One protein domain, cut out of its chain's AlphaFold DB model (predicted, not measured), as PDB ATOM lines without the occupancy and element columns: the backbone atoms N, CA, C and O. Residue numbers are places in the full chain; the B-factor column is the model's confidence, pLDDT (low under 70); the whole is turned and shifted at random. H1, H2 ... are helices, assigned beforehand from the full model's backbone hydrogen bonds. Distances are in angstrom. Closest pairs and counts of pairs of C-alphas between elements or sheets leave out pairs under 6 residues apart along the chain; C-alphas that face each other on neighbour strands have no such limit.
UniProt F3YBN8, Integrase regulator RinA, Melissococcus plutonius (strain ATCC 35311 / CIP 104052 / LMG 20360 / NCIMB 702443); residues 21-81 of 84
ATOM      1  N   ILE A  21     -23.179 -50.673 -36.767       70.44
ATOM      2  CA  ILE A  21     -24.292 -49.756 -36.507       70.44
ATOM      3  C   ILE A  21     -25.618 -50.422 -36.872       70.44
ATOM      4  O   ILE A  21     -26.559 -50.322 -36.104       70.44
ATOM      5  N   ALA A  22     -25.718 -51.108 -38.013       71.00
ATOM      6  CA  ALA A  22     -26.939 -51.805 -38.406       71.00
ATOM      7  C   ALA A  22     -27.275 -52.976 -37.472       71.00
ATOM      8  O   ALA A  22     -28.448 -53.170 -37.182       71.00
ATOM      9  N   ASP A  23     -26.276 -53.717 -36.994       76.94
ATOM     10  CA  ASP A  23     -26.429 -54.835 -36.059       76.94
ATOM     11  C   ASP A  23     -26.835 -54.347 -34.660       76.94
ATOM     12  O   ASP A  23     -27.849 -54.785 -34.121       76.94
ATOM     13  N   THR A  24     -26.149 -53.323 -34.140       72.75
ATOM     14  CA  THR A  24     -26.503 -52.633 -32.893       72.75
ATOM     15  C   THR A  24     -27.872 -51.967 -33.008       72.75
ATOM     16  O   THR A  24     -28.657 -52.034 -32.069       72.75
ATOM     17  N   ILE A  25     -28.209 -51.353 -34.155       73.31
ATOM     18  CA  ILE A  25     -29.567 -50.852 -34.425       73.31
ATOM     19  C   ILE A  25     -30.526 -52.024 -34.353       73.31
ATOM     20  O   ILE A  25     -31.569 -51.881 -33.743       73.31
ATOM     21  N   ASN A  26     -30.219 -53.176 -34.947       74.88
ATOM     22  CA  ASN A  26     -31.145 -54.301 -34.957       74.88
ATOM     23  C   ASN A  26     -31.392 -54.882 -33.557       74.88
ATOM     24  O   ASN A  26     -32.522 -55.273 -33.266       74.88
ATOM     25  N   ALA A  27     -30.367 -54.876 -32.706       75.38
ATOM     26  CA  ALA A  27     -30.440 -55.281 -31.307       75.38
ATOM     27  C   ALA A  27     -31.092 -54.231 -30.385       75.38
ATOM     28  O   ALA A  27     -31.559 -54.582 -29.306       75.38
ATOM     29  N   ALA A  28     -31.122 -52.956 -30.783       74.25
ATOM     30  CA  ALA A  28     -31.715 -51.878 -29.995       74.25
ATOM     31  C   ALA A  28     -33.249 -51.817 -30.123       74.25
ATOM     32  O   ALA A  28     -33.830 -52.300 -31.095       74.25
ATOM     33  N   ASP A  29     -33.906 -51.161 -29.163       78.06
ATOM     34  CA  ASP A  29     -35.347 -50.892 -29.188       78.06
ATOM     35  C   ASP A  29     -35.790 -50.138 -30.445       78.06
ATOM     36  O   ASP A  29     -35.071 -49.260 -30.934       78.06
ATOM     37  N   GLU A  30     -37.005 -50.426 -30.930       75.69
ATOM     38  CA  GLU A  30     -37.601 -49.788 -32.117       75.69
ATOM     39  C   GLU A  30     -37.545 -48.259 -32.057       75.69
ATOM     40  O   GLU A  30     -37.279 -47.599 -33.063       75.69
ATOM     41  N   GLU A  31     -37.690 -47.688 -30.865       73.25
ATOM     42  CA  GLU A  31     -37.567 -46.251 -30.641       73.25
ATOM     43  C   GLU A  31     -36.154 -45.735 -30.933       73.25
ATOM     44  O   GLU A  31     -35.971 -44.748 -31.647       73.25
ATOM     45  N   THR A  32     -35.133 -46.444 -30.448       72.56
ATOM     46  CA  THR A  32     -33.722 -46.124 -30.708       72.56
ATOM     47  C   THR A  32     -33.403 -46.277 -32.189       72.56
ATOM     48  O   THR A  32     -32.712 -45.426 -32.758       72.56
ATOM     49  N   LYS A  33     -33.953 -47.312 -32.843       76.88
ATOM     50  CA  LYS A  33     -33.817 -47.497 -34.296       76.88
ATOM     51  C   LYS A  33     -34.374 -46.297 -35.043       76.88
ATOM     52  O   LYS A  33     -33.702 -45.795 -35.941       76.88
ATOM     53  N   THR A  34     -35.565 -45.833 -34.669       75.12
ATOM     54  CA  THR A  34     -36.241 -44.691 -35.292       75.12
ATOM     55  C   THR A  34     -35.463 -43.398 -35.074       75.12
ATOM     56  O   THR A  34     -35.198 -42.688 -36.043       75.12
ATOM     57  N   ILE A  35     -34.983 -43.143 -33.853       73.75
ATOM     58  CA  ILE A  35     -34.121 -41.994 -33.532       73.75
ATOM     59  C   ILE A  35     -32.869 -42.005 -34.411       73.75
ATOM     60  O   ILE A  35     -32.606 -41.045 -35.131       73.75
ATOM     61  N   ILE A  36     -32.093 -43.089 -34.398       70.88
ATOM     62  CA  ILE A  36     -30.835 -43.155 -35.152       70.88
ATOM     63  C   ILE A  36     -31.096 -43.103 -36.664       70.88
ATOM     64  O   ILE A  36     -30.359 -42.429 -37.387       70.88
ATOM     65  N   LYS A  37     -32.161 -43.749 -37.159       72.00
ATOM     66  CA  LYS A  37     -32.547 -43.673 -38.574       72.00
ATOM     67  C   LYS A  37     -32.860 -42.251 -39.009       72.00
ATOM     68  O   LYS A  37     -32.362 -41.807 -40.042       72.00
ATOM     69  N   GLU A  38     -33.676 -41.556 -38.235       69.50
ATOM     70  CA  GLU A  38     -34.169 -40.232 -38.586       69.50
ATOM     71  C   GLU A  38     -33.077 -39.161 -38.427       69.50
ATOM     72  O   GLU A  38     -32.954 -38.291 -39.287       69.50
ATOM     73  N   LEU A  39     -32.227 -39.267 -37.396       68.12
ATOM     74  CA  LEU A  39     -31.145 -38.310 -37.129       68.12
ATOM     75  C   LEU A  39     -29.863 -38.553 -37.941       68.12
ATOM     76  O   LEU A  39     -29.200 -37.584 -38.301       68.12
ATOM     77  N   TYR A  40     -29.483 -39.810 -38.200       64.81
ATOM     78  CA  TYR A  40     -28.178 -40.148 -38.798       64.81
ATOM     79  C   TYR A  40     -28.268 -40.883 -40.136       64.81
ATOM     80  O   TYR A  40     -27.351 -40.780 -40.951       64.81
ATOM     81  N   LEU A  41     -29.333 -41.653 -40.378       65.19
ATOM     82  CA  LEU A  41     -29.467 -42.437 -41.612       65.19
ATOM     83  C   LEU A  41     -30.152 -41.636 -42.732       65.19
ATOM     84  O   LEU A  41     -29.892 -41.879 -43.913       65.19
ATOM     85  N   LYS A  42     -31.000 -40.666 -42.380       60.09
ATOM     86  CA  LYS A  42     -31.627 -39.745 -43.330       60.09
ATOM     87  C   LYS A  42     -30.665 -38.624 -43.713       60.09
ATOM     88  O   LYS A  42     -30.134 -37.909 -42.874       60.09
ATOM     89  N   LYS A  43     -30.494 -38.440 -45.024       53.06
ATOM     90  CA  LYS A  43     -29.639 -37.396 -45.619       53.06
ATOM     91  C   LYS A  43     -30.119 -35.972 -45.290       53.06
ATOM     92  O   LYS A  43     -29.316 -35.047 -45.290       53.06
ATOM     93  N   TYR A  44     -31.414 -35.827 -45.000       60.97
ATOM     94  CA  TYR A  44     -32.060 -34.606 -44.526       60.97
ATOM     95  C   TYR A  44     -32.915 -34.967 -43.302       60.97
ATOM     96  O   TYR A  44     -34.026 -35.477 -43.486       60.97
ATOM     97  N   PRO A  45     -32.404 -34.796 -42.072       60.16
ATOM     98  CA  PRO A  45     -33.192 -35.046 -40.870       60.16
ATOM     99  C   PRO A  45     -34.358 -34.052 -40.837       60.16
ATOM    100  O   PRO A  45     -34.149 -32.846 -40.726       60.16
ATOM    101  N   GLN A  46     -35.588 -34.552 -40.985       59.50
ATOM    102  CA  GLN A  46     -36.795 -33.715 -40.901       59.50
ATOM    103  C   GLN A  46     -37.190 -33.441 -39.450       59.50
ATOM    104  O   GLN A  46     -37.777 -32.405 -39.154       59.50
ATOM    105  N   TYR A  47     -36.838 -34.356 -38.544       63.91
ATOM    106  CA  TYR A  47     -37.245 -34.302 -37.150       63.91
ATOM    107  C   TYR A  47     -36.030 -34.430 -36.235       63.91
ATOM    108  O   TYR A  47     -35.249 -35.376 -36.324       63.91
ATOM    109  N   ASN A  48     -35.890 -33.477 -35.315       70.75
ATOM    110  CA  ASN A  48     -34.987 -33.615 -34.173       70.75
ATOM    111  C   ASN A  48     -35.592 -34.579 -33.140       70.75
ATOM    112  O   ASN A  48     -36.775 -34.895 -33.215       70.75
ATOM    113  N   ILE A  49     -34.823 -34.977 -32.116       69.25
ATOM    114  CA  ILE A  49     -35.320 -35.788 -30.978       69.25
ATOM    115  C   ILE A  49     -36.669 -35.268 -30.462       69.25
ATOM    116  O   ILE A  49     -37.574 -36.038 -30.184       69.25
ATOM    117  N   GLN A  50     -36.814 -33.949 -30.368       68.81
ATOM    118  CA  GLN A  50     -38.039 -33.309 -29.905       68.81
ATOM    119  C   GLN A  50     -39.202 -33.472 -30.896       68.81
ATOM    120  O   GLN A  50     -40.304 -33.769 -30.459       68.81
ATOM    121  N   GLY A  51     -38.948 -33.360 -32.205       75.25
ATOM    122  CA  GLY A  51     -39.955 -33.576 -33.250       75.25
ATOM    123  C   GLY A  51     -40.368 -35.042 -33.386       75.25
ATOM    124  O   GLY A  51     -41.527 -35.325 -33.640       75.25
ATOM    125  N   LEU A  52     -39.449 -35.979 -33.138       78.00
ATOM    126  CA  LEU A  52     -39.753 -37.409 -33.063       78.00
ATOM    127  C   LEU A  52     -40.734 -37.728 -31.919       78.00
ATOM    128  O   LEU A  52     -41.629 -38.549 -32.095       78.00
ATOM    129  N   ILE A  53     -40.578 -37.068 -30.767       78.88
ATOM    130  CA  ILE A  53     -41.470 -37.220 -29.603       78.88
ATOM    131  C   ILE A  53     -42.816 -36.545 -29.867       78.88
ATOM    132  O   ILE A  53     -43.862 -37.124 -29.596       78.88
ATOM    133  N   ASP A  54     -42.782 -35.326 -30.407       77.94
ATOM    134  CA  ASP A  54     -43.975 -34.526 -30.700       77.94
ATOM    135  C   ASP A  54     -44.882 -35.213 -31.737       77.94
ATOM    136  O   ASP A  54     -46.094 -35.275 -31.563       77.94
ATOM    137  N   HIS A  55     -44.283 -35.852 -32.747       74.44
ATOM    138  CA  HIS A  55     -44.987 -36.660 -33.748       74.44
ATOM    139  C   HIS A  55     -45.306 -38.100 -33.300       74.44
ATOM    140  O   HIS A  55     -45.738 -38.900 -34.128       74.44
ATOM    141  N   GLN A  56     -45.073 -38.457 -32.029       71.38
ATOM    142  CA  GLN A  56     -45.257 -39.816 -31.489       71.38
ATOM    143  C   GLN A  56     -44.556 -40.925 -32.300       71.38
ATOM    144  O   GLN A  56     -44.983 -42.078 -32.306       71.38
ATOM    145  N   LEU A  57     -43.452 -40.597 -32.978       72.44
ATOM    146  CA  LEU A  57     -42.592 -41.584 -33.642       72.44
ATOM    147  C   LEU A  57     -41.761 -42.373 -32.621       72.44
ATOM    148  O   LEU A  57     -41.289 -43.470 -32.915       72.44
ATOM    149  N   ILE A  58     -41.590 -41.798 -31.430       74.62
ATOM    150  CA  ILE A  58     -41.030 -42.420 -30.234       74.62
ATOM    151  C   ILE A  58     -41.864 -42.010 -29.018       74.62
ATOM    152  O   ILE A  58     -42.287 -40.862 -28.893       74.62
ATOM    153  N   PHE A  59     -42.074 -42.955 -28.115       73.44
ATOM    154  CA  PHE A  59     -42.727 -42.796 -26.818       73.44
ATOM    155  C   PHE A  59     -41.730 -42.468 -25.688       73.44
ATOM    156  O   PHE A  59     -42.128 -42.204 -24.553       73.44
ATOM    157  N   CYS A  60     -40.432 -42.434 -25.985       70.25
ATOM    158  CA  CYS A  60     -39.375 -42.065 -25.056       70.25
ATOM    159  C   CYS A  60     -39.344 -40.558 -24.764       70.25
ATOM    160  O   CYS A  60     -39.426 -39.711 -25.649       70.25
ATOM    161  N   SER A  61     -39.096 -40.197 -23.504       76.88
ATOM    162  CA  SER A  61     -38.842 -38.800 -23.121       76.88
ATOM    163  C   SER A  61     -37.541 -38.267 -23.733       76.88
ATOM    164  O   SER A  61     -36.607 -39.033 -23.954       76.88
ATOM    165  N   ARG A  62     -37.402 -36.939 -23.912       74.75
ATOM    166  CA  ARG A  62     -36.165 -36.320 -24.452       74.75
ATOM    167  C   ARG A  62     -34.911 -36.840 -23.751       74.75
ATOM    168  O   ARG A  62     -33.975 -37.268 -24.414       74.75
ATOM    169  N   SER A  63     -34.918 -36.855 -22.420       75.75
ATOM    170  CA  SER A  63     -33.795 -37.355 -21.621       75.75
ATOM    171  C   SER A  63     -33.519 -38.843 -21.851       75.75
ATOM    172  O   SER A  63     -32.358 -39.234 -21.927       75.75
ATOM    173  N   GLN A  64     -34.557 -39.669 -22.021       78.00
ATOM    174  CA  GLN A  64     -34.392 -41.084 -22.368       78.00
ATOM    175  C   GLN A  64     -33.826 -41.250 -23.776       78.00
ATOM    176  O   GLN A  64     -32.891 -42.019 -23.948       78.00
ATOM    177  N   ALA A  65     -34.304 -40.483 -24.757       73.00
ATOM    178  CA  ALA A  65     -33.767 -40.498 -26.115       73.00
ATOM    179  C   ALA A  65     -32.279 -40.104 -26.145       73.00
ATOM    180  O   ALA A  65     -31.482 -40.745 -26.828       73.00
ATOM    181  N   TYR A  66     -31.874 -39.101 -25.357       71.00
ATOM    182  CA  TYR A  66     -30.458 -38.763 -25.177       71.00
ATOM    183  C   TYR A  66     -29.669 -39.900 -24.520       71.00
ATOM    184  O   TYR A  66     -28.565 -40.196 -24.970       71.00
ATOM    185  N   ASN A  67     -30.223 -40.554 -23.498       77.69
ATOM    186  CA  ASN A  67     -29.547 -41.643 -22.798       77.69
ATOM    187  C   ASN A  67     -29.403 -42.897 -23.681       77.69
ATOM    188  O   ASN A  67     -28.325 -43.477 -23.754       77.69
ATOM    189  N   LEU A  68     -30.453 -43.260 -24.423       73.25
ATOM    190  CA  LEU A  68     -30.444 -44.329 -25.426       73.25
ATOM    191  C   LEU A  68     -29.412 -44.047 -26.508       73.25
ATOM    192  O   LEU A  68     -28.605 -44.915 -26.821       73.25
ATOM    193  N   ARG A  69     -29.372 -42.808 -27.014       70.31
ATOM    194  CA  ARG A  69     -28.342 -42.376 -27.958       70.31
ATOM    195  C   ARG A  69     -26.945 -42.554 -27.364       70.31
ATOM    196  O   ARG A  69     -26.072 -43.095 -28.029       70.31
ATOM    197  N   ASN A  70     -26.720 -42.107 -26.131       73.06
ATOM    198  CA  ASN A  70     -25.401 -42.168 -25.503       73.06
ATOM    199  C   ASN A  70     -24.951 -43.614 -25.251       73.06
ATOM    200  O   ASN A  70     -23.818 -43.969 -25.560       73.06
ATOM    201  N   LYS A  71     -25.866 -44.462 -24.771       74.44
ATOM    202  CA  LYS A  71     -25.646 -45.901 -24.608       74.44
ATOM    203  C   LYS A  71     -25.332 -46.568 -25.948       74.44
ATOM    204  O   LYS A  71     -24.382 -47.331 -26.034       74.44
ATOM    205  N   PHE A  72     -26.072 -46.210 -26.996       72.62
ATOM    206  CA  PHE A  72     -25.876 -46.707 -28.354       72.62
ATOM    207  C   PHE A  72     -24.491 -46.345 -28.912       72.62
ATOM    208  O   PHE A  72     -23.797 -47.207 -29.443       72.62
ATOM    209  N   PHE A  73     -24.051 -45.092 -28.743       68.94
ATOM    210  CA  PHE A  73     -22.694 -44.684 -29.124       68.94
ATOM    211  C   PHE A  73     -21.611 -45.367 -28.285       68.94
ATOM    212  O   PHE A  73     -20.563 -45.692 -28.836       68.94
ATOM    213  N   GLY A  74     -21.857 -45.616 -26.996       70.19
ATOM    214  CA  GLY A  74     -20.947 -46.381 -26.142       70.19
ATOM    215  C   GLY A  74     -20.770 -47.824 -26.620       70.19
ATOM    216  O   GLY A  74     -19.643 -48.281 -26.783       70.19
ATOM    217  N   ASP A  75     -21.870 -48.513 -26.925       73.12
ATOM    218  CA  ASP A  75     -21.863 -49.894 -27.431       73.12
ATOM    219  C   ASP A  75     -21.127 -50.000 -28.777       73.12
ATOM    220  O   ASP A  75     -20.272 -50.860 -28.990       73.12
ATOM    221  N   ILE A  76     -21.394 -49.037 -29.663       71.44
ATOM    222  CA  ILE A  76     -20.695 -48.859 -30.937       71.44
ATOM    223  C   ILE A  76     -19.206 -48.621 -30.718       71.44
ATOM    224  O   ILE A  76     -18.405 -49.283 -31.369       71.44
ATOM    225  N   ALA A  77     -18.811 -47.711 -29.826       70.50
ATOM    226  CA  ALA A  77     -17.403 -47.409 -29.570       70.50
ATOM    227  C   ALA A  77     -16.634 -48.653 -29.099       70.50
ATOM    228  O   ALA A  77     -15.548 -48.930 -29.612       70.50
ATOM    229  N   ILE A  78     -17.247 -49.452 -28.217       74.19
ATOM    230  CA  ILE A  78     -16.699 -50.731 -27.747       74.19
ATOM    231  C   ILE A  78     -16.556 -51.723 -28.914       74.19
ATOM    232  O   ILE A  78     -15.474 -52.275 -29.131       74.19
ATOM    233  N   GLN A  79     -17.614 -51.914 -29.711       69.81
ATOM    234  CA  GLN A  79     -17.619 -52.797 -30.891       69.81
ATOM    235  C   GLN A  79     -16.600 -52.377 -31.960       69.81
ATOM    236  O   GLN A  79     -16.010 -53.211 -32.650       69.81
ATOM    237  N   LEU A  80     -16.390 -51.073 -32.104       68.81
ATOM    238  CA  LEU A  80     -15.466 -50.486 -33.067       68.81
ATOM    239  C   LEU A  80     -14.026 -50.447 -32.581       68.81
ATOM    240  O   LEU A  80     -13.151 -50.112 -33.379       68.81
ATOM    241  N   ASN A  81     -13.784 -50.820 -31.321       67.75
ATOM    242  CA  ASN A  81     -12.471 -50.736 -30.691       67.75
ATOM    243  C   ASN A  81     -11.859 -49.331 -30.847       67.75
ATOM    244  O   ASN A  81     -10.657 -49.169 -31.039       67.75
TER     245      ASN A  81
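Overview. This is residues 21 to 81 of the 84 residues of the protein "Integrase regulator RinA" of Melissococcus plutonius (strain ATCC 35311 / CIP 104052 / LMG 20360 / NCIMB 702443) (UniProt F3YBN8). Long helix H4 is a spine, with three short helices packed along it: H3 at its beginning, H2 crossing it, H1 nearer its end. H1 and H2 form a side-by-side hairpin. The 61 printed residues, all helix by class, hold H1 to H4 in chain order and no named strand. The whole is compact, radius of gyration of the C-alphas 11.2 A, spanning 35 by 24 by 15 A.

Arrangement. Start at H4, residues 62 to 79. It touches H2, residues 30 to 41, about perpendicular at 75 degrees; closest C-alphas Thr 32 and Leu 68, 6.5 A. H1, residues 21 to 27, touches H2 as a hairpin at 10 degrees; closest C-alphas Ile 25 and Lys 33, 5.4 A. H3, residues 49 to 54, touches H4; closest C-alphas Gln 50 and Arg 62, 6.5 A. H1 and H3 are apart. In H1 to H4 every O i to N i+4 pair is within hydrogen-bond range.

Along the chain. Find C-alpha 62 at (-36.165, -36.320, -24.452); H4 runs 25.6 A to C-alpha 79 at (-17.619, -52.797, -30.891). H2 is 14.5 A long.

Size, cuts and confidence. The printed part has no cut. Look for pLDDT under 70 at residues 38 to 47, among others.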